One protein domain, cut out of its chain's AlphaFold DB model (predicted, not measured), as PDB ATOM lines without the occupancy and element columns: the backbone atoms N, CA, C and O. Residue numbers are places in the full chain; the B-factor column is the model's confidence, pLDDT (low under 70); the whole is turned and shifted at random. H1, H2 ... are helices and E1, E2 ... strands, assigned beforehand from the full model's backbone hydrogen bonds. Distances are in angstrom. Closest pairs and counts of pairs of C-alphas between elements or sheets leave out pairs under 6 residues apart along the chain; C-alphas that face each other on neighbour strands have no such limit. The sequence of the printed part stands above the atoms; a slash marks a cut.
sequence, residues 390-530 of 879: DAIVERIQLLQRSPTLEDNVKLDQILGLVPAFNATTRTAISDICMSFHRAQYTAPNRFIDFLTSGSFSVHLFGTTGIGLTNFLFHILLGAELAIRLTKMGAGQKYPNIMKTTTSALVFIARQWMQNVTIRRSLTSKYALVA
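This is residues 390 to 530 of the 879 residues of an uncharacterized protein of Rhinocladiella mackenziei CBS 650.93 (UniProt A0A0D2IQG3). A long helix, H5, runs through the middle, with H1, H3 and H6 packed round it and H6 crossing it. Short H4 packs on H5's beginning, H2 lies beside H3, and a small antiparallel hairpin, E1 and E2, follows H6. The printed part has 141 residues, mostly helix, in the order H1 H2 H3 H4 H5 H6 E1 E2. It is compact, with a radius of gyration of the C-alphas of 15.0 A and spans of 45 by 31 by 29 A.

H1, residues 390 to 401, touches the hub, H5, residues 467 to 488, at Ile 396 and Leu 476, C-alphas 6.1 A apart, the same way at a shallow tilt of 34.9 degrees, only just short of steep. H2, residues 408 to 415, only just touches H3, residues 425 to 442, with 3 pairs of C-alphas within 8 A, the closest Leu 415 and Ser 435, 7.2 A. H3 touches H5 with residues 425 to 432 alone, opposite ways at 29 degrees, a shallow tilt; the closest C-alphas, of Ile 429 and Leu 481, are 6.2 A apart. H4, residues 457 to 461, touches H5; the closest C-alphas, of Leu 460 and Leu 468, are 5.0 A apart. H6, residues 500 to 515, touches H5 about perpendicular, at 82 degrees, the closest C-alphas being those of Gly 478 and Val 506, 4.5 A. In the hairpin of E1, residues 516 to 520, and E2, residues 526 to 530, N 517 and O 529 are within hydrogen-bond range, 2.9 A. Every O i to N i+4 pair is within range in H1, H2, H4, H5 and H6, and 13 of 14 in H3.

H1 begins at C-alpha 390, (17.858, -51.621, 36.112), and spans 16.6 A. H3 spans 25.8 A, H5 32.4 A and H6 22.3 A. E2 ends at C-alpha 530, (26.308, -66.402, 26.473).

The C-alphas farthest apart, of Pro 495 and Leu 522, are 46.7 A apart. The printed part has no cut; the links H3 to H4 and H5 to H6 are long. Mean pLDDT of the printed part is 84.1, with 16 residues under 70, among them 420 to 423 and 489 to 493.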
ATOM      1  N   ASP A 390      18.786 -51.712  37.245       91.50
ATOM      2  CA  ASP A 390      17.858 -51.621  36.112       91.50
ATOM      3  C   ASP A 390      18.279 -50.526  35.129       91.50
ATOM      4  O   ASP A 390      18.305 -50.761  33.925       91.50
ATOM      5  N   ALA A 391      18.718 -49.374  35.648       91.19
ATOM      6  CA  ALA A 391      19.216 -48.270  34.833       91.19
ATOM      7  C   ALA A 391      20.506 -48.646  34.080       91.19
ATOM      8  O   ALA A 391      20.678 -48.267  32.921       91.19
ATOM      9  N   ILE A 392      21.392 -49.425  34.714       92.25
ATOM     10  CA  ILE A 392      22.611 -49.937  34.070       92.25
ATOM     11  C   ILE A 392      22.241 -50.894  32.932       92.25
ATOM     12  O   ILE A 392      22.740 -50.750  31.817       92.25
ATOM     13  N   VAL A 393      21.356 -51.863  33.195       92.50
ATOM     14  CA  VAL A 393      20.954 -52.870  32.201       92.50
ATOM     15  C   VAL A 393      20.236 -52.225  31.017       92.50
ATOM     16  O   VAL A 393      20.549 -52.559  29.875       92.50
ATOM     17  N   GLU A 394      19.323 -51.282  31.259       91.94
ATOM     18  CA  GLU A 394      18.638 -50.538  30.195       91.94
ATOM     19  C   GLU A 394      19.629 -49.792  29.302       91.94
ATOM     20  O   GLU A 394      19.533 -49.867  28.075       91.94
ATOM     21  N   ARG A 395      20.629 -49.130  29.900       92.31
ATOM     22  CA  ARG A 395      21.656 -48.424  29.130       92.31
ATOM     23  C   ARG A 395      22.539 -49.384  28.336       92.31
ATOM     24  O   ARG A 395      22.754 -49.139  27.154       92.31
ATOM     25  N   ILE A 396      22.997 -50.488  28.931       92.50
ATOM     26  CA  ILE A 396      23.785 -51.515  28.226       92.50
ATOM     27  C   ILE A 396      23.000 -52.068  27.031       92.50
ATOM     28  O   ILE A 396      23.520 -52.099  25.919       92.50
ATOM     29  N   GLN A 397      21.735 -52.452  27.224       92.06
ATOM     30  CA  GLN A 397      20.892 -52.980  26.146       92.06
ATOM     31  C   GLN A 397      20.659 -51.951  25.033       92.06
ATOM     32  O   GLN A 397      20.595 -52.308  23.857       92.06
ATOM     33  N   LEU A 398      20.545 -50.673  25.390       91.19
ATOM     34  CA  LEU A 398      20.417 -49.580  24.437       91.19
ATOM     35  C   LEU A 398      21.703 -49.398  23.616       91.19
ATOM     36  O   LEU A 398      21.626 -49.315  22.391       91.19
ATOM     37  N   LEU A 399      22.876 -49.439  24.254       90.19
ATOM     38  CA  LEU A 399      24.170 -49.406  23.561       90.19
ATOM     39  C   LEU A 399      24.397 -50.653  22.685       90.19
ATOM     40  O   LEU A 399      24.992 -50.542  21.617       90.19
ATOM     41  N   GLN A 400      23.889 -51.830  23.082       90.00
ATOM     42  CA  GLN A 400      23.948 -53.052  22.264       90.00
ATOM     43  C   GLN A 400      23.109 -52.935  20.983       90.00
ATOM     44  O   GLN A 400      23.494 -53.472  19.948       90.00
ATOM     45  N   ARG A 401      21.965 -52.238  21.038       90.06
ATOM     46  CA  ARG A 401      21.096 -52.003  19.869       90.06
ATOM     47  C   ARG A 401      21.615 -50.886  18.965       90.06
ATOM     48  O   ARG A 401      21.440 -50.966  17.752       90.06
ATOM     49  N   SER A 402      22.245 -49.870  19.552       87.50
ATOM     50  CA  SER A 402      22.700 -48.662  18.859       87.50
ATOM     51  C   SER A 402      24.179 -48.376  19.166       87.50
ATOM     52  O   SER A 402      24.475 -47.493  19.973       87.50
ATOM     53  N   PRO A 403      25.126 -49.075  18.507       77.50
ATOM     54  CA  PRO A 403      26.558 -49.028  18.833       77.50
ATOM     55  C   PRO A 403      27.271 -47.709  18.476       77.50
ATOM     56  O   PRO A 403      28.470 -47.583  18.696       77.50
ATOM     57  N   THR A 404      26.559 -46.721  17.933       79.81
ATOM     58  CA  THR A 404      27.090 -45.391  17.583       79.81
ATOM     59  C   THR A 404      26.476 -44.265  18.414       79.81
ATOM     60  O   THR A 404      26.739 -43.093  18.144       79.81
ATOM     61  N   LEU A 405      25.600 -44.587  19.370       82.50
ATOM     62  CA  LEU A 405      24.887 -43.572  20.131       82.50
ATOM     63  C   LEU A 405      25.799 -42.950  21.194       82.50
ATOM     64  O   LEU A 405      26.160 -43.601  22.172       82.50
ATOM     65  N   GLU A 406      26.093 -41.663  21.035       82.38
ATOM     66  CA  GLU A 406      26.760 -40.854  22.054       82.38
ATOM     67  C   GLU A 406      25.747 -39.955  22.763       82.38
ATOM     68  O   GLU A 406      24.988 -39.226  22.129       82.38
ATOM     69  N   ASP A 407      25.764 -39.992  24.092       85.50
ATOM     70  CA  ASP A 407      24.962 -39.112  24.938       85.50
ATOM     71  C   ASP A 407      25.855 -38.561  26.051       85.50
ATOM     72  O   ASP A 407      26.154 -39.252  27.028       85.50
ATOM     73  N   ASN A 408      26.352 -37.339  25.857       84.06
ATOM     74  CA  ASN A 408      27.264 -36.699  26.807       84.06
ATOM     75  C   ASN A 408      26.533 -36.234  28.068       84.06
ATOM     76  O   ASN A 408      27.081 -36.357  29.153       84.06
ATOM     77  N   VAL A 409      25.269 -35.813  27.960       84.62
ATOM     78  CA  VAL A 409      24.471 -35.422  29.133       84.62
ATOM     79  C   VAL A 409      24.249 -36.628  30.037       84.62
ATOM     80  O   VAL A 409      24.391 -36.537  31.258       84.62
ATOM     81  N   LYS A 410      23.926 -37.787  29.450       85.62
ATOM     82  CA  LYS A 410      23.779 -39.015  30.228       85.62
ATOM     83  C   LYS A 410      25.110 -39.504  30.783       85.62
ATOM     84  O   LYS A 410      25.125 -39.992  31.909       85.62
ATOM     85  N   LEU A 411      26.207 -39.350  30.041       86.62
ATOM     86  CA  LEU A 411      27.544 -39.662  30.542       86.62
ATOM     87  C   LEU A 411      27.901 -38.808  31.766       86.62
ATOM     88  O   LEU A 411      28.333 -39.365  32.772       86.62
ATOM     89  N   ASP A 412      27.650 -37.501  31.722       85.19
ATOM     90  CA  ASP A 412      27.913 -36.600  32.848       85.19
ATOM     91  C   ASP A 412      27.097 -37.015  34.082       85.19
ATOM     92  O   ASP A 412      27.627 -37.074  35.191       85.19
ATOM     93  N   GLN A 413      25.839 -37.445  33.899       86.44
ATOM     94  CA  GLN A 413      25.031 -38.034  34.978       86.44
ATOM     95  C   GLN A 413      25.619 -39.347  35.524       86.44
ATOM     96  O   GLN A 413      25.574 -39.581  36.731       86.44
ATOM     97  N   ILE A 414      26.147 -40.216  34.651       87.56
ATOM     98  CA  ILE A 414      26.778 -41.492  35.034       87.56
ATOM     99  C   ILE A 414      28.051 -41.239  35.857       87.56
ATOM    100  O   ILE A 414      28.301 -41.953  36.829       87.56
ATOM    101  N   LEU A 415      28.845 -40.235  35.476       85.56
ATOM    102  CA  LEU A 415      30.102 -39.874  36.134       85.56
ATOM    103  C   LEU A 415      29.902 -38.954  37.352       85.56
ATOM    104  O   LEU A 415      30.798 -38.848  38.184       85.56
ATOM    105  N   GLY A 416      28.729 -38.333  37.504       83.12
ATOM    106  CA  GLY A 416      28.473 -37.347  38.558       83.12
ATOM    107  C   GLY A 416      29.181 -36.015  38.301       83.12
ATOM    108  O   GLY A 416      29.652 -35.376  39.245       83.12
ATOM    109  N   LEU A 417      29.290 -35.631  37.029       83.69
ATOM    110  CA  LEU A 417      29.871 -34.375  36.564       83.69
ATOM    111  C   LEU A 417      28.769 -33.350  36.271       83.69
ATOM    112  O   LEU A 417      27.618 -33.694  35.994       83.69
ATOM    113  N   VAL A 418      29.126 -32.068  36.345       78.56
ATOM    114  CA  VAL A 418      28.232 -30.981  35.927       78.56
ATOM    115  C   VAL A 418      28.215 -30.940  34.394       78.56
ATOM    116  O   VAL A 418      29.301 -30.918  33.813       78.56
ATOM    117  N   PRO A 419      27.036 -30.896  33.738       71.62
ATOM    118  CA  PRO A 419      26.947 -30.891  32.282       71.62
ATOM    119  C   PRO A 419      27.776 -29.767  31.660       71.62
ATOM    120  O   PRO A 419      27.521 -28.585  31.905       71.62
ATOM    121  N   ALA A 420      28.776 -30.129  30.859       65.31
ATOM    122  CA  ALA A 420      29.656 -29.154  30.227       65.31
ATOM    123  C   ALA A 420      29.055 -28.655  28.903       65.31
ATOM    124  O   ALA A 420      28.775 -29.438  27.996       65.31
ATOM    125  N   PHE A 421      28.919 -27.332  28.752       56.66
ATOM    126  CA  PHE A 421      28.324 -26.707  27.558       56.66
ATOM    127  C   PHE A 421      29.125 -26.935  26.254       56.66
ATOM    128  O   PHE A 421      28.554 -26.790  25.181       56.66
ATOM    129  N   ASN A 422      30.402 -27.345  26.336       62.59
ATOM    130  CA  ASN A 422      31.300 -27.603  25.194       62.59
ATOM    131  C   ASN A 422      32.062 -28.947  25.324       62.59
ATOM    132  O   ASN A 422      33.274 -29.007  25.099       62.59
ATOM    133  N   ALA A 423      31.392 -30.033  25.728       68.56
ATOM    134  CA  ALA A 423      32.034 -31.347  25.841       68.56
ATOM    135  C   ALA A 423      32.425 -31.913  24.461       68.56
ATOM    136  O   ALA A 423      31.570 -32.221  23.628       68.56
ATOM    137  N   THR A 424      33.726 -32.099  24.225       82.88
ATOM    138  CA  THR A 424      34.241 -32.802  23.039       82.88
ATOM    139  C   THR A 424      34.358 -34.304  23.313       82.88
ATOM    140  O   THR A 424      34.501 -34.731  24.459       82.88
ATOM    141  N   THR A 425      34.374 -35.142  22.271       83.38
ATOM    142  CA  THR A 425      34.630 -36.588  22.434       83.38
ATOM    143  C   THR A 425      35.964 -36.848  23.151       83.38
ATOM    144  O   THR A 425      36.058 -37.760  23.968       83.38
ATOM    145  N   ARG A 426      36.983 -36.004  22.923       83.88
ATOM    146  CA  ARG A 426      38.288 -36.095  23.597       83.88
ATOM    147  C   ARG A 426      38.205 -35.786  25.097       83.88
ATOM    148  O   ARG A 426      38.826 -36.509  25.874       83.88
ATOM    149  N   THR A 427      37.453 -34.763  25.509       84.25
ATOM    150  CA  THR A 427      37.275 -34.449  26.940       84.25
ATOM    151  C   THR A 427      36.490 -35.550  27.640       84.25
ATOM    152  O   THR A 427      36.953 -36.048  28.655       84.25
ATOM    153  N   ALA A 428      35.417 -36.058  27.022       85.44
ATOM    154  CA  ALA A 428      34.650 -37.179  27.566       85.44
ATOM    155  C   ALA A 428      35.498 -38.454  27.763       85.44
ATOM    156  O   ALA A 428      35.353 -39.151  28.765       85.44
ATOM    157  N   ILE A 429      36.415 -38.758  26.833       87.31
ATOM    158  CA  ILE A 429      37.378 -39.865  26.987       87.31
ATOM    159  C   ILE A 429      38.282 -39.629  28.201       87.31
ATOM    160  O   ILE A 429      38.477 -40.542  29.005       87.31
ATOM    161  N   SER A 430      38.814 -38.411  28.341       86.25
ATOM    162  CA  SER A 430      39.644 -38.034  29.485       86.25
ATOM    163  C   SER A 430      38.874 -38.180  30.797       86.25
ATOM    164  O   SER A 430      39.383 -38.794  31.728       86.25
ATOM    165  N   ASP A 431      37.632 -37.704  30.852       86.25
ATOM    166  CA  ASP A 431      36.794 -37.743  32.051       86.25
ATOM    167  C   ASP A 431      36.496 -39.172  32.507       86.25
ATOM    168  O   ASP A 431      36.659 -39.485  33.686       86.25
ATOM    169  N   ILE A 432      36.165 -40.080  31.580       88.44
ATOM    170  CA  ILE A 432      35.966 -41.497  31.919       88.44
ATOM    171  C   ILE A 432      37.259 -42.108  32.479       88.44
ATOM    172  O   ILE A 432      37.225 -42.759  33.525       88.44
ATOM    173  N   CYS A 433      38.398 -41.902  31.806       87.75
ATOM    174  CA  CYS A 433      39.677 -42.491  32.216       87.75
ATOM    175  C   CYS A 433      40.110 -41.989  33.601       87.75
ATOM    176  O   CYS A 433      40.516 -42.769  34.462       87.75
ATOM    177  N   MET A 434      40.002 -40.683  33.830       84.88
ATOM    178  CA  MET A 434      40.419 -40.026  35.066       84.88
ATOM    179  C   MET A 434      39.506 -40.412  36.237       84.88
ATOM    180  O   MET A 434      40.001 -40.783  37.307       84.88
ATOM    181  N   SER A 435      38.187 -40.428  36.013       85.12
ATOM    182  CA  SER A 435      37.193 -40.865  36.999       85.12
ATOM    183  C   SER A 435      37.380 -42.333  37.376       85.12
ATOM    184  O   SER A 435      37.372 -42.670  38.561       85.12
ATOM    185  N   PHE A 436      37.610 -43.211  36.393       87.12
ATOM    186  CA  PHE A 436      37.852 -44.633  36.634       87.12
ATOM    187  C   PHE A 436      39.142 -44.864  37.431       87.12
ATOM    188  O   PHE A 436      39.115 -45.544  38.456       87.12
ATOM    189  N   HIS A 437      40.255 -44.244  37.026       84.75
ATOM    190  CA  HIS A 437      41.531 -44.377  37.735       84.75
ATOM    191  C   HIS A 437      41.460 -43.900  39.181       84.75
ATOM    192  O   HIS A 437      42.011 -44.547  40.072       84.75
ATOM    193  N   ARG A 438      40.772 -42.783  39.431       82.69
ATOM    194  CA  ARG A 438      40.559 -42.305  40.794       82.69
ATOM    195  C   ARG A 438      39.706 -43.282  41.595       82.69
ATOM    196  O   ARG A 438      40.054 -43.592  42.730       82.69
ATOM    197  N   ALA A 439      38.621 -43.781  41.007       83.75
ATOM    198  CA  ALA A 439      37.700 -44.691  41.674       83.75
ATOM    199  C   ALA A 439      38.350 -46.035  42.051       83.75
ATOM    200  O   ALA A 439      38.040 -46.571  43.114       83.75
ATOM    201  N   GLN A 440      39.295 -46.538  41.247       84.38
ATOM    202  CA  GLN A 440      40.102 -47.718  41.593       84.38
ATOM    203  C   GLN A 440      40.928 -47.510  42.874       84.38
ATOM    204  O   GLN A 440      41.079 -48.438  43.663       84.38
ATOM    205  N   TYR A 441      41.440 -46.296  43.103       81.31
ATOM    206  CA  TYR A 441      42.225 -45.976  44.299       81.31
ATOM    207  C   TYR A 441      41.347 -45.691  45.524       81.31
ATOM    208  O   TYR A 441      41.626 -46.166  46.620       81.31
ATOM    209  N   THR A 442      40.277 -44.909  45.357       82.88
ATOM    210  CA  THR A 442      39.460 -44.430  46.483       82.88
ATOM    211  C   THR A 442      38.357 -45.397  46.909       82.88
ATOM    212  O   THR A 442      37.900 -45.327  48.048       82.88
ATOM    213  N   ALA A 443      37.904 -46.287  46.021       84.00
ATOM    214  CA  ALA A 443      36.806 -47.218  46.273       84.00
ATOM    215  C   ALA A 443      37.090 -48.627  45.703       84.00
ATOM    216  O   ALA A 443      36.318 -49.118  44.872       84.00
ATOM    217  N   PRO A 444      38.142 -49.327  46.178       81.25
ATOM    218  CA  PRO A 444      38.573 -50.623  45.632       81.25
ATOM    219  C   PRO A 444      37.521 -51.740  45.771       81.25
ATOM    220  O   PRO A 444      37.470 -52.663  44.964       81.25
ATOM    221  N   ASN A 445      36.615 -51.633  46.749       83.81
ATOM    222  CA  ASN A 445      35.504 -52.581  46.930       83.81
ATOM    223  C   ASN A 445      34.405 -52.435  45.864       83.81
ATOM    224  O   ASN A 445      33.546 -53.304  45.732       83.81
ATOM    225  N   ARG A 446      34.398 -51.315  45.136       85.50
ATOM    226  CA  ARG A 446      33.453 -51.039  44.054       85.50
ATOM    227  C   ARG A 446      34.132 -51.125  42.697       85.50
ATOM    228  O   ARG A 446      33.498 -51.632  41.777       85.50
ATOM    229  N   PHE A 447      35.377 -50.650  42.590       86.38
ATOM    230  CA  PHE A 447      36.156 -50.625  41.358       86.38
ATOM    231  C   PHE A 447      37.418 -51.468  41.445       86.38
ATOM    232  O   PHE A 447      38.307 -51.180  42.239       86.38
ATOM    233  N   ILE A 448      37.497 -52.489  40.593       86.81
ATOM    234  CA  ILE A 448      38.602 -53.449  40.587       86.81
ATOM    235  C   ILE A 448      39.557 -53.198  39.429       86.81
ATOM    236  O   ILE A 448      39.204 -52.611  38.402       86.81
ATOM    237  N   ASP A 449      40.781 -53.688  39.588       86.44
ATOM    238  CA  ASP A 449      41.711 -53.831  38.482       86.44
ATOM    239  C   ASP A 449      41.588 -55.227  37.863       86.44
ATOM    240  O   ASP A 449      42.018 -56.230  38.439       86.44
ATOM    241  N   PHE A 450      41.033 -55.276  36.653       86.19
ATOM    242  CA  PHE A 450      40.861 -56.509  35.892       86.19
ATOM    243  C   PHE A 450      42.177 -57.212  35.529       86.19
ATOM    244  O   PHE A 450      42.164 -58.409  35.248       86.19
ATOM    245  N   LEU A 451      43.318 -56.514  35.548       85.19
ATOM    246  CA  LEU A 451      44.622 -57.137  35.301       85.19
ATOM    247  C   LEU A 451      45.098 -57.996  36.478       85.19
ATOM    248  O   LEU A 451      45.884 -58.922  36.282       85.19
ATOM    249  N   THR A 452      44.628 -57.692  37.691       83.19
ATOM    250  CA  THR A 452      45.001 -58.412  38.920       83.19
ATOM    251  C   THR A 452      43.973 -59.464  39.327       83.19
ATOM    252  O   THR A 452      44.297 -60.389  40.072       83.19
ATOM    253  N   SER A 453      42.741 -59.375  38.814       81.12
ATOM    254  CA  SER A 453      41.699 -60.363  39.089       81.12
ATOM    255  C   SER A 453      41.999 -61.702  38.407       81.12
ATOM    256  O   SER A 453      42.143 -61.770  37.186       81.12
ATOM    257  N   GLY A 454      42.034 -62.789  39.182       75.81
ATOM    258  CA  GLY A 454      42.271 -64.133  38.645       75.81
ATOM    259  C   GLY A 454      41.142 -64.644  37.739       75.81
ATOM    260  O   GLY A 454      41.409 -65.321  36.744       75.81
ATOM    261  N   SER A 455      39.887 -64.315  38.051       85.81
ATOM    262  CA  SER A 455      38.705 -64.665  37.254       85.81
ATOM    263  C   SER A 455      37.633 -63.585  37.373       85.81
ATOM    264  O   SER A 455      37.401 -63.049  38.459       85.81
ATOM    265  N   PHE A 456      36.956 -63.284  36.267       88.50
ATOM    266  CA  PHE A 456      35.901 -62.269  36.227       88.50
ATOM    267  C   PHE A 456      34.569 -62.812  36.749       88.50
ATOM    268  O   PHE A 456      33.804 -62.092  37.389       88.50
ATOM    269  N   SER A 457      34.322 -64.106  36.559       85.38
ATOM    270  CA  SER A 457      33.124 -64.807  37.020       85.38
ATOM    271  C   SER A 457      32.981 -64.816  38.540       85.38
ATOM    272  O   SER A 457      31.856 -64.798  39.038       85.38
ATOM    273  N   VAL A 458      34.085 -64.746  39.289       85.75
ATOM    274  CA  VAL A 458      34.055 -64.573  40.755       85.75
ATOM    275  C   VAL A 458      33.383 -63.250  41.139       85.75
ATOM    276  O   VAL A 458      32.657 -63.184  42.125       85.75
ATOM    277  N   HIS A 459      33.552 -62.202  40.334       85.19
ATOM    278  CA  HIS A 459      32.922 -60.905  40.575       85.19
ATOM    279  C   HIS A 459      31.438 -60.859  40.178       85.19
ATOM    280  O   HIS A 459      30.701 -60.012  40.684       85.19
ATOM    281  N   LEU A 460      31.003 -61.781  39.314       82.25
ATOM    282  CA  LEU A 460      29.623 -61.922  38.837       82.25
ATOM    283  C   LEU A 460      28.781 -62.851  39.721       82.25
ATOM    284  O   LEU A 460      27.678 -62.484  40.120       82.25
ATOM    285  N   PHE A 461      29.297 -64.051  39.995       77.19
ATOM    286  CA  PHE A 461      28.582 -65.146  40.661       77.19
ATOM    287  C   PHE A 461      29.104 -65.448  42.070       77.19
ATOM    288  O   PHE A 461      28.445 -66.166  42.821       77.19
ATOM    289  N   GLY A 462      30.296 -64.963  42.419       68.81
ATOM    290  CA  GLY A 462      30.936 -65.255  43.697       68.81
ATOM    291  C   GLY A 462      30.382 -64.420  44.848       68.81
ATOM    292  O   GLY A 462      29.920 -63.294  44.675       68.81
ATOM    293  N   THR A 463      30.479 -64.971  46.057       65.38
ATOM    294  CA  THR A 463      30.076 -64.308  47.308       65.38
ATOM    295  C   THR A 463      31.089 -63.269  47.794       65.38
ATOM    296  O   THR A 463      30.746 -62.413  48.601       65.38
ATOM    297  N   THR A 464      32.328 -63.330  47.300       70.69
ATOM    298  CA  THR A 464      33.457 -62.463  47.680       70.69
ATOM    299  C   THR A 464      33.758 -61.364  46.652       70.69
ATOM    300  O   THR A 464      34.722 -60.617  46.805       70.69
ATOM    301  N   GLY A 465      32.964 -61.273  45.582       77.12
ATOM    302  CA  GLY A 465      33.149 -60.317  44.492       77.12
ATOM    303  C   GLY A 465      32.508 -58.942  44.725       77.12
ATOM    304  O   GLY A 465      31.810 -58.720  45.708       77.12
ATOM    305  N   ILE A 466      32.677 -58.024  43.763       86.00
ATOM    306  CA  ILE A 466      32.022 -56.698  43.779       86.00
ATOM    307  C   ILE A 466      30.511 -56.761  43.502       86.00
ATOM    308  O   ILE A 466      29.809 -55.761  43.656       86.00
ATOM    309  N   GLY A 467      30.010 -57.925  43.084       87.38
ATOM    310  CA  GLY A 467      28.615 -58.168  42.746       87.38
ATOM    311  C   GLY A 467      28.230 -57.690  41.344       87.38
ATOM    312  O   GLY A 467      28.876 -56.830  40.737       87.38
ATOM    313  N   LEU A 468      27.114 -58.234  40.845       88.69
ATOM    314  CA  LEU A 468      26.613 -57.998  39.488       88.69
ATOM    315  C   LEU A 468      26.439 -56.507  39.160       88.69
ATOM    316  O   LEU A 468      26.836 -56.070  38.086       88.69
ATOM    317  N   THR A 469      25.878 -55.713  40.078       90.38
ATOM    318  CA  THR A 469      25.621 -54.280  39.847       90.38
ATOM    319  C   THR A 469      26.907 -53.507  39.571       90.38
ATOM    320  O   THR A 469      26.981 -52.762  38.597       90.38
ATOM    321  N   ASN A 470      27.940 -53.703  40.394       91.06
ATOM    322  CA  ASN A 470      29.207 -52.993  40.232       91.06
ATOM    323  C   ASN A 470      29.986 -53.510  39.022       91.06
ATOM    324  O   ASN A 470      30.570 -52.711  38.292       91.06
ATOM    325  N   PHE A 471      29.941 -54.820  38.759       91.69
ATOM    326  CA  PHE A 471      30.549 -55.393  37.562       91.69
ATOM    327  C   PHE A 471      29.916 -54.824  36.284       91.69
ATOM    328  O   PHE A 471      30.624 -54.327  35.415       91.69
ATOM    329  N   LEU A 472      28.584 -54.801  36.182       92.75
ATOM    330  CA  LEU A 472      27.904 -54.215  35.023       92.75
ATOM    331  C   LEU A 472      28.151 -52.709  34.899       92.75
ATOM    332  O   LEU A 472      28.211 -52.196  33.785       92.75
ATOM    333  N   PHE A 473      28.350 -52.003  36.012       93.38
ATOM    334  CA  PHE A 473      28.759 -50.601  35.970       93.38
ATOM    335  C   PHE A 473      30.140 -50.421  35.314       93.38
ATOM    336  O   PHE A 473      30.320 -49.490  34.533       93.38
ATOM    337  N   HIS A 474      31.092 -51.333  35.551       92.69
ATOM    338  CA  HIS A 474      32.380 -51.328  34.842       92.69
ATOM    339  C   HIS A 474      32.167 -51.526  33.348       92.69
ATOM    340  O   HIS A 474      32.633 -50.724  32.543       92.69
ATOM    341  N   ILE A 475      31.413 -52.562  32.981       93.75
ATOM    342  CA  ILE A 475      31.096 -52.851  31.582       93.75
ATOM    343  C   ILE A 475      30.458 -51.637  30.898       93.75
ATOM    344  O   ILE A 475      30.840 -51.309  29.779       93.75
ATOM    345  N   LEU A 476      29.547 -50.934  31.575       94.19
ATOM    346  CA  LEU A 476      28.931 -49.716  31.059       94.19
ATOM    347  C   LEU A 476      29.968 -48.612  30.794       94.19
ATOM    348  O   LEU A 476      29.988 -48.060  29.695       94.19
ATOM    349  N   LEU A 477      30.850 -48.314  31.756       92.88
ATOM    350  CA  LEU A 477      31.912 -47.315  31.572       92.88
ATOM    351  C   LEU A 477      32.854 -47.688  30.418       92.88
ATOM    352  O   LEU A 477      33.180 -46.847  29.582       92.88
ATOM    353  N   GLY A 478      33.254 -48.959  30.342       92.69
ATOM    354  CA  GLY A 478      34.094 -49.466  29.260       92.69
ATOM    355  C   GLY A 478      33.407 -49.409  27.894       92.69
ATOM    356  O   GLY A 478      34.063 -49.103  26.903       92.69
ATOM    357  N   ALA A 479      32.093 -49.648  27.829       92.75
ATOM    358  CA  ALA A 479      31.313 -49.568  26.596       92.75
ATOM    359  C   ALA A 479      31.167 -48.118  26.103       92.75
ATOM    360  O   ALA A 479      31.410 -47.845  24.928       92.75
ATOM    361  N   GLU A 480      30.847 -47.179  27.000       91.88
ATOM    362  CA  GLU A 480      30.782 -45.742  26.688       91.88
ATOM    363  C   GLU A 480      32.141 -45.203  26.207       91.88
ATOM    364  O   GLU A 480      32.198 -44.375  25.290       91.88
ATOM    365  N   LEU A 481      33.239 -45.701  26.789       91.19
ATOM    366  CA  LEU A 481      34.599 -45.380  26.367       91.19
ATOM    367  C   LEU A 481      34.943 -46.000  25.005       91.19
ATOM    368  O   LEU A 481      35.481 -45.312  24.139       91.19
ATOM    369  N   ALA A 482      34.602 -47.272  24.783       90.25
ATOM    370  CA  ALA A 482      34.880 -47.982  23.534       90.25
ATOM    371  C   ALA A 482      34.246 -47.294  22.316       90.25
ATOM    372  O   ALA A 482      34.914 -47.116  21.298       90.25
ATOM    373  N   ILE A 483      32.983 -46.869  22.433       89.62
ATOM    374  CA  ILE A 483      32.253 -46.172  21.362       89.62
ATOM    375  C   ILE A 483      32.961 -44.855  21.004       89.62
ATOM    376  O   ILE A 483      33.241 -44.585  19.833       89.62
ATOM    377  N   ARG A 484      33.353 -44.072  22.014       89.38
ATOM    378  CA  ARG A 484      34.048 -42.791  21.816       89.38
ATOM    379  C   ARG A 484      35.432 -42.966  21.198       89.38
ATOM    380  O   ARG A 484      35.804 -42.212  20.300       89.38
ATOM    381  N   LEU A 485      36.176 -43.988  21.626       87.94
ATOM    382  CA  LEU A 485      37.469 -44.335  21.032       87.94
ATOM    383  C   LEU A 485      37.324 -44.706  19.552       87.94
ATOM    384  O   LEU A 485      38.115 -44.246  18.732       87.94
ATOM    385  N   THR A 486      36.291 -45.472  19.181       85.56
ATOM    386  CA  THR A 486      36.066 -45.823  17.768       85.56
ATOM    387  C   THR A 486      35.761 -44.617  16.883       85.56
ATOM    388  O   THR A 486      36.190 -44.593  15.733       85.56
ATOM    389  N   LYS A 487      35.091 -43.588  17.414       83.56
ATOM    390  CA  LYS A 487      34.769 -42.363  16.669       83.56
ATOM    391  C   LYS A 487      35.990 -41.481  16.395       83.56
ATOM    392  O   LYS A 487      36.049 -40.827  15.360       83.56
ATOM    393  N   MET A 488      36.964 -41.465  17.307       80.38
ATOM    394  CA  MET A 488      38.195 -40.675  17.167       80.38
ATOM    395  C   MET A 488      39.149 -41.209  16.082       80.38
ATOM    396  O   MET A 488      40.031 -40.473  15.641       80.38
ATOM    397  N   GLY A 489      38.963 -42.455  15.636       68.44
ATOM    398  CA  GLY A 489      39.764 -43.087  14.587       68.44
ATOM    399  C   GLY A 489      41.105 -43.662  15.065       68.44
ATOM    400  O   GLY A 489      41.546 -43.455  16.198       68.44
ATOM    401  N   ALA A 490      41.756 -44.423  14.181       62.31
ATOM    402  CA  ALA A 490      43.056 -45.040  14.441       62.31
ATOM    403  C   ALA A 490      44.178 -43.983  14.459       62.31
ATOM    404  O   ALA A 490      44.259 -43.147  13.564       62.31
ATOM    405  N   GLY A 491      45.049 -44.024  15.478       59.62
ATOM    406  CA  GLY A 491      46.244 -43.167  15.587       59.62
ATOM    407  C   GLY A 491      46.240 -42.155  16.738       59.62
ATOM    408  O   GLY A 491      47.295 -41.641  17.099       59.62
ATOM    409  N   GLN A 492      45.092 -41.904  17.373       69.50
ATOM    410  CA  GLN A 492      45.030 -41.048  18.561       69.50
ATOM    411  C   GLN A 492      45.628 -41.775  19.770       69.50
ATOM    412  O   GLN A 492      45.118 -42.812  20.194       69.50
ATOM    413  N   LYS A 493      46.708 -41.227  20.333       68.69
ATOM    414  CA  LYS A 493      47.300 -41.694  21.591       68.69
ATOM    415  C   LYS A 493      46.884 -40.767  22.728       68.69
ATOM    416  O   LYS A 493      46.808 -39.554  22.558       68.69
ATOM    417  N   TYR A 494      46.659 -41.352  23.899       74.00
ATOM    418  CA  TYR A 494      46.305 -40.638  25.126       74.00
ATOM    419  C   TYR A 494      47.411 -40.848  26.165       74.00
ATOM    420  O   TYR A 494      47.215 -41.609  27.121       74.00
ATOM    421  N   PRO A 495      48.600 -40.249  25.954       66.00
ATOM    422  CA  PRO A 495      49.734 -40.444  26.849       66.00
ATOM    423  C   PRO A 495      49.356 -40.001  28.262       66.00
ATOM    424  O   PRO A 495      48.667 -39.000  28.442       66.00
ATOM    425  N   ASN A 496      49.777 -40.771  29.266       68.81
ATOM    426  CA  ASN A 496      49.534 -40.532  30.698       68.81
ATOM    427  C   ASN A 496      48.059 -40.550  31.163       68.81
ATOM    428  O   ASN A 496      47.817 -40.611  32.367       68.81
ATOM    429  N   ILE A 497      47.084 -40.556  30.247       76.38
ATOM    430  CA  ILE A 497      45.646 -40.617  30.554       76.38
ATOM    431  C   ILE A 497      45.119 -42.039  30.404       76.38
ATOM    432  O   ILE A 497      44.413 -42.509  31.288       76.38
ATOM    433  N   MET A 498      45.452 -42.741  29.318       80.44
ATOM    434  CA  MET A 498      45.058 -44.139  29.133       80.44
ATOM    435  C   MET A 498      46.072 -45.043  29.840       80.44
ATOM    436  O   MET A 498      47.235 -45.094  29.444       80.44
ATOM    437  N   LYS A 499      45.649 -45.773  30.877       82.38
ATOM    438  CA  LYS A 499      46.468 -46.820  31.519       82.38
ATOM    439  C   LYS A 499      46.063 -48.199  31.010       82.38
ATOM    440  O   LYS A 499      44.960 -48.387  30.497       82.38
ATOM    441  N   THR A 500      46.936 -49.180  31.218       82.19
ATOM    442  CA  THR A 500      46.698 -50.582  30.846       82.19
ATOM    443  C   THR A 500      45.432 -51.142  31.501       82.19
ATOM    444  O   THR A 500      44.717 -51.922  30.876       82.19
ATOM    445  N   THR A 501      45.098 -50.691  32.716       86.31
ATOM    446  CA  THR A 501      43.872 -51.071  33.439       86.31
ATOM    447  C   THR A 501      42.604 -50.607  32.711       86.31
ATOM    448  O   THR A 501      41.664 -51.383  32.540       86.31
ATOM    449  N   THR A 502      42.594 -49.372  32.202       88.00
ATOM    450  CA  THR A 502      41.484 -48.836  31.398       88.00
ATOM    451  C   THR A 502      41.413 -49.498  30.024       88.00
ATOM    452  O   THR A 502      40.325 -49.825  29.554       88.00
ATOM    453  N   SER A 503      42.552 -49.798  29.396       88.19
ATOM    454  CA  SER A 503      42.567 -50.585  28.155       88.19
ATOM    455  C   SER A 503      41.971 -51.988  28.355       88.19
ATOM    456  O   SER A 503      41.186 -52.446  27.523       88.19
ATOM    457  N   ALA A 504      42.277 -52.651  29.476       89.50
ATOM    458  CA  ALA A 504      41.685 -53.943  29.832       89.50
ATOM    459  C   ALA A 504      40.163 -53.842  30.041       89.50
ATOM    460  O   ALA A 504      39.416 -54.689  29.549       89.50
ATOM    461  N   LEU A 505      39.694 -52.774  30.698       91.38
ATOM    462  CA  LEU A 505      38.269 -52.472  30.859       91.38
ATOM    463  C   LEU A 505      37.554 -52.348  29.505       91.38
ATOM    464  O   LEU A 505      36.510 -52.969  29.305       91.38
ATOM    465  N   VAL A 506      38.115 -51.566  28.577       90.94
ATOM    466  CA  VAL A 506      37.563 -51.383  27.223       90.94
ATOM    467  C   VAL A 506      37.430 -52.727  26.515       90.94
ATOM    468  O   VAL A 506      36.398 -53.004  25.905       90.94
ATOM    469  N   PHE A 507      38.447 -53.584  26.619       90.12
ATOM    470  CA  PHE A 507      38.428 -54.891  25.977       90.12
ATOM    471  C   PHE A 507      37.331 -55.801  26.545       90.12
ATOM    472  O   PHE A 507      36.511 -56.326  25.791       90.12
ATOM    473  N   ILE A 508      37.268 -55.945  27.872       91.56
ATOM    474  CA  ILE A 508      36.255 -56.780  28.535       91.56
ATOM    475  C   ILE A 508      34.850 -56.254  28.233       91.56
ATOM    476  O   ILE A 508      33.957 -57.043  27.931       91.56
ATOM    477  N   ALA A 509      34.655 -54.934  28.247       92.88
ATOM    478  CA  ALA A 509      33.379 -54.332  27.895       92.88
ATOM    479  C   ALA A 509      32.981 -54.651  26.450       92.88
ATOM    480  O   ALA A 509      31.851 -55.064  26.212       92.88
ATOM    481  N   ARG A 510      33.896 -54.551  25.477       91.19
ATOM    482  CA  ARG A 510      33.596 -54.921  24.082       91.19
ATOM    483  C   ARG A 510      33.247 -56.399  23.936       91.19
ATOM    484  O   ARG A 510      32.255 -56.706  23.276       91.19
ATOM    485  N   GLN A 511      33.997 -57.294  24.583       90.69
ATOM    486  CA  GLN A 511      33.679 -58.726  24.592       90.69
ATOM    487  C   GLN A 511      32.302 -58.981  25.201       90.69
ATOM    488  O   GLN A 511      31.501 -59.714  24.628       90.69
ATOM    489  N   TRP A 512      31.984 -58.332  26.322       92.62
ATOM    490  CA  TRP A 512      30.669 -58.434  26.941       92.62
ATOM    491  C   TRP A 512      29.559 -57.988  25.988       92.62
ATOM    492  O   TRP A 512      28.583 -58.710  25.788       92.62
ATOM    493  N   MET A 513      29.720 -56.814  25.372       91.25
ATOM    494  CA  MET A 513      28.723 -56.229  24.476       91.25
ATOM    495  C   MET A 513      28.412 -57.135  23.278       91.25
ATOM    496  O   MET A 513      27.269 -57.143  22.826       91.25
ATOM    497  N   GLN A 514      29.391 -57.911  22.805       89.69
ATOM    498  CA  GLN A 514      29.250 -58.852  21.688       89.69
ATOM    499  C   GLN A 514      28.726 -60.234  22.113       89.69
ATOM    500  O   GLN A 514      27.938 -60.846  21.391       89.69
ATOM    501  N   ASN A 515      29.158 -60.732  23.274       91.12
ATOM    502  CA  ASN A 515      29.022 -62.146  23.637       91.12
ATOM    503  C   ASN A 515      27.947 -62.431  24.694       91.12
ATOM    504  O   ASN A 515      27.593 -63.591  24.910       91.12
ATOM    505  N   VAL A 516      27.434 -61.411  25.388       92.00
ATOM    506  CA  VAL A 516      26.534 -61.600  26.532       92.00
ATOM    507  C   VAL A 516      25.222 -60.854  26.332       92.00
ATOM    508  O   VAL A 516      25.185 -59.649  26.087       92.00
ATOM    509  N   THR A 517      24.111 -61.574  26.499       90.62
ATOM    510  CA  THR A 517      22.766 -60.987  26.515       90.62
ATOM    511  C   THR A 517      22.137 -61.122  27.895       90.62
ATOM    512  O   THR A 517      22.159 -62.187  28.513       90.62
ATOM    513  N   ILE A 518      21.571 -60.020  28.388       90.75
ATOM    514  CA  ILE A 518      20.908 -59.958  29.693       90.75
ATOM    515  C   ILE A 518      19.401 -60.094  29.467       90.75
ATOM    516  O   ILE A 518      18.796 -59.251  28.801       90.75
ATOM    517  N   ARG A 519      18.788 -61.146  30.018       87.25
ATOM    518  CA  ARG A 519      17.338 -61.399  29.966       87.25
ATOM    519  C   ARG A 519      16.721 -61.236  31.350       87.25
ATOM    520  O   ARG A 519      17.391 -61.459  32.351       87.25
ATOM    521  N   ARG A 520      15.443 -60.863  31.430       84.00
ATOM    522  CA  ARG A 520      14.703 -60.935  32.701       84.00
ATOM    523  C   ARG A 520      14.446 -62.404  33.034       84.00
ATOM    524  O   ARG A 520      14.110 -63.176  32.139       84.00
ATOM    525  N   SER A 521      14.641 -62.778  34.293       78.44
ATOM    526  CA  SER A 521      14.401 -64.135  34.785       78.44
ATOM    527  C   SER A 521      13.315 -64.125  35.859       78.44
ATOM    528  O   SER A 521      12.989 -63.083  36.425       78.44
ATOM    529  N   LEU A 522      12.703 -65.291  36.071       69.62
ATOM    530  CA  LEU A 522      11.659 -65.506  37.075       69.62
ATOM    531  C   LEU A 522      12.258 -65.793  38.462       69.62
ATOM    532  O   LEU A 522      11.611 -65.535  39.470       69.62
ATOM    533  N   THR A 523      13.482 -66.327  38.511       65.50
ATOM    534  CA  THR A 523      14.167 -66.757  39.744       65.50
ATOM    535  C   THR A 523      15.194 -65.740  40.235       65.50
ATOM    536  O   THR A 523      15.328 -65.504  41.431       65.50
ATOM    537  N   SER A 524      15.900 -65.103  39.306       64.19
ATOM    538  CA  SER A 524      16.805 -63.978  39.533       64.19
ATOM    539  C   SER A 524      16.259 -62.761  38.788       64.19
ATOM    540  O   SER A 524      15.639 -62.911  37.742       64.19
ATOM    541  N   LYS A 525      16.503 -61.534  39.270       74.88
ATOM    542  CA  LYS A 525      16.028 -60.319  38.572       74.88
ATOM    543  C   LYS A 525      16.463 -60.291  37.093       74.88
ATOM    544  O   LYS A 525      15.697 -59.885  36.220       74.88
ATOM    545  N   TYR A 526      17.664 -60.804  36.810       85.25
ATOM    546  CA  TYR A 526      18.211 -60.987  35.465       85.25
ATOM    547  C   TYR A 526      18.948 -62.330  35.326       85.25
ATOM    548  O   TYR A 526      19.559 -62.808  36.283       85.25
ATOM    549  N   ALA A 527      18.916 -62.921  34.130       84.50
ATOM    550  CA  ALA A 527      19.709 -64.078  33.713       84.50
ATOM    551  C   ALA A 527      20.661 -63.698  32.571       84.50
ATOM    552  O   ALA A 527      20.304 -62.933  31.672       84.50
ATOM    553  N   LEU A 528      21.873 -64.252  32.613       88.56
ATOM    554  CA  LEU A 528      22.948 -63.983  31.659       88.56
ATOM    555  C   LEU A 528      23.064 -65.138  30.663       88.56
ATOM    556  O   LEU A 528      23.335 -66.270  31.058       88.56
ATOM    557  N   VAL A 529      22.903 -64.846  29.374       89.38
ATOM    558  CA  VAL A 529      22.988 -65.835  28.293       89.38
ATOM    559  C   VAL A 529      24.201 -65.525  27.418       89.38
ATOM    560  O   VAL A 529      24.250 -64.473  26.777       89.38
ATOM    561  N   ALA A 530      25.166 -66.449  27.386       90.75
ATOM    562  CA  ALA A 530      26.308 -66.402  26.473       90.75
ATOM    563  C   ALA A 530      25.867 -66.749  25.042       90.75
ATOM    564  O   ALA A 530      25.372 -67.850  24.798       90.75
TER     565      ALA A 530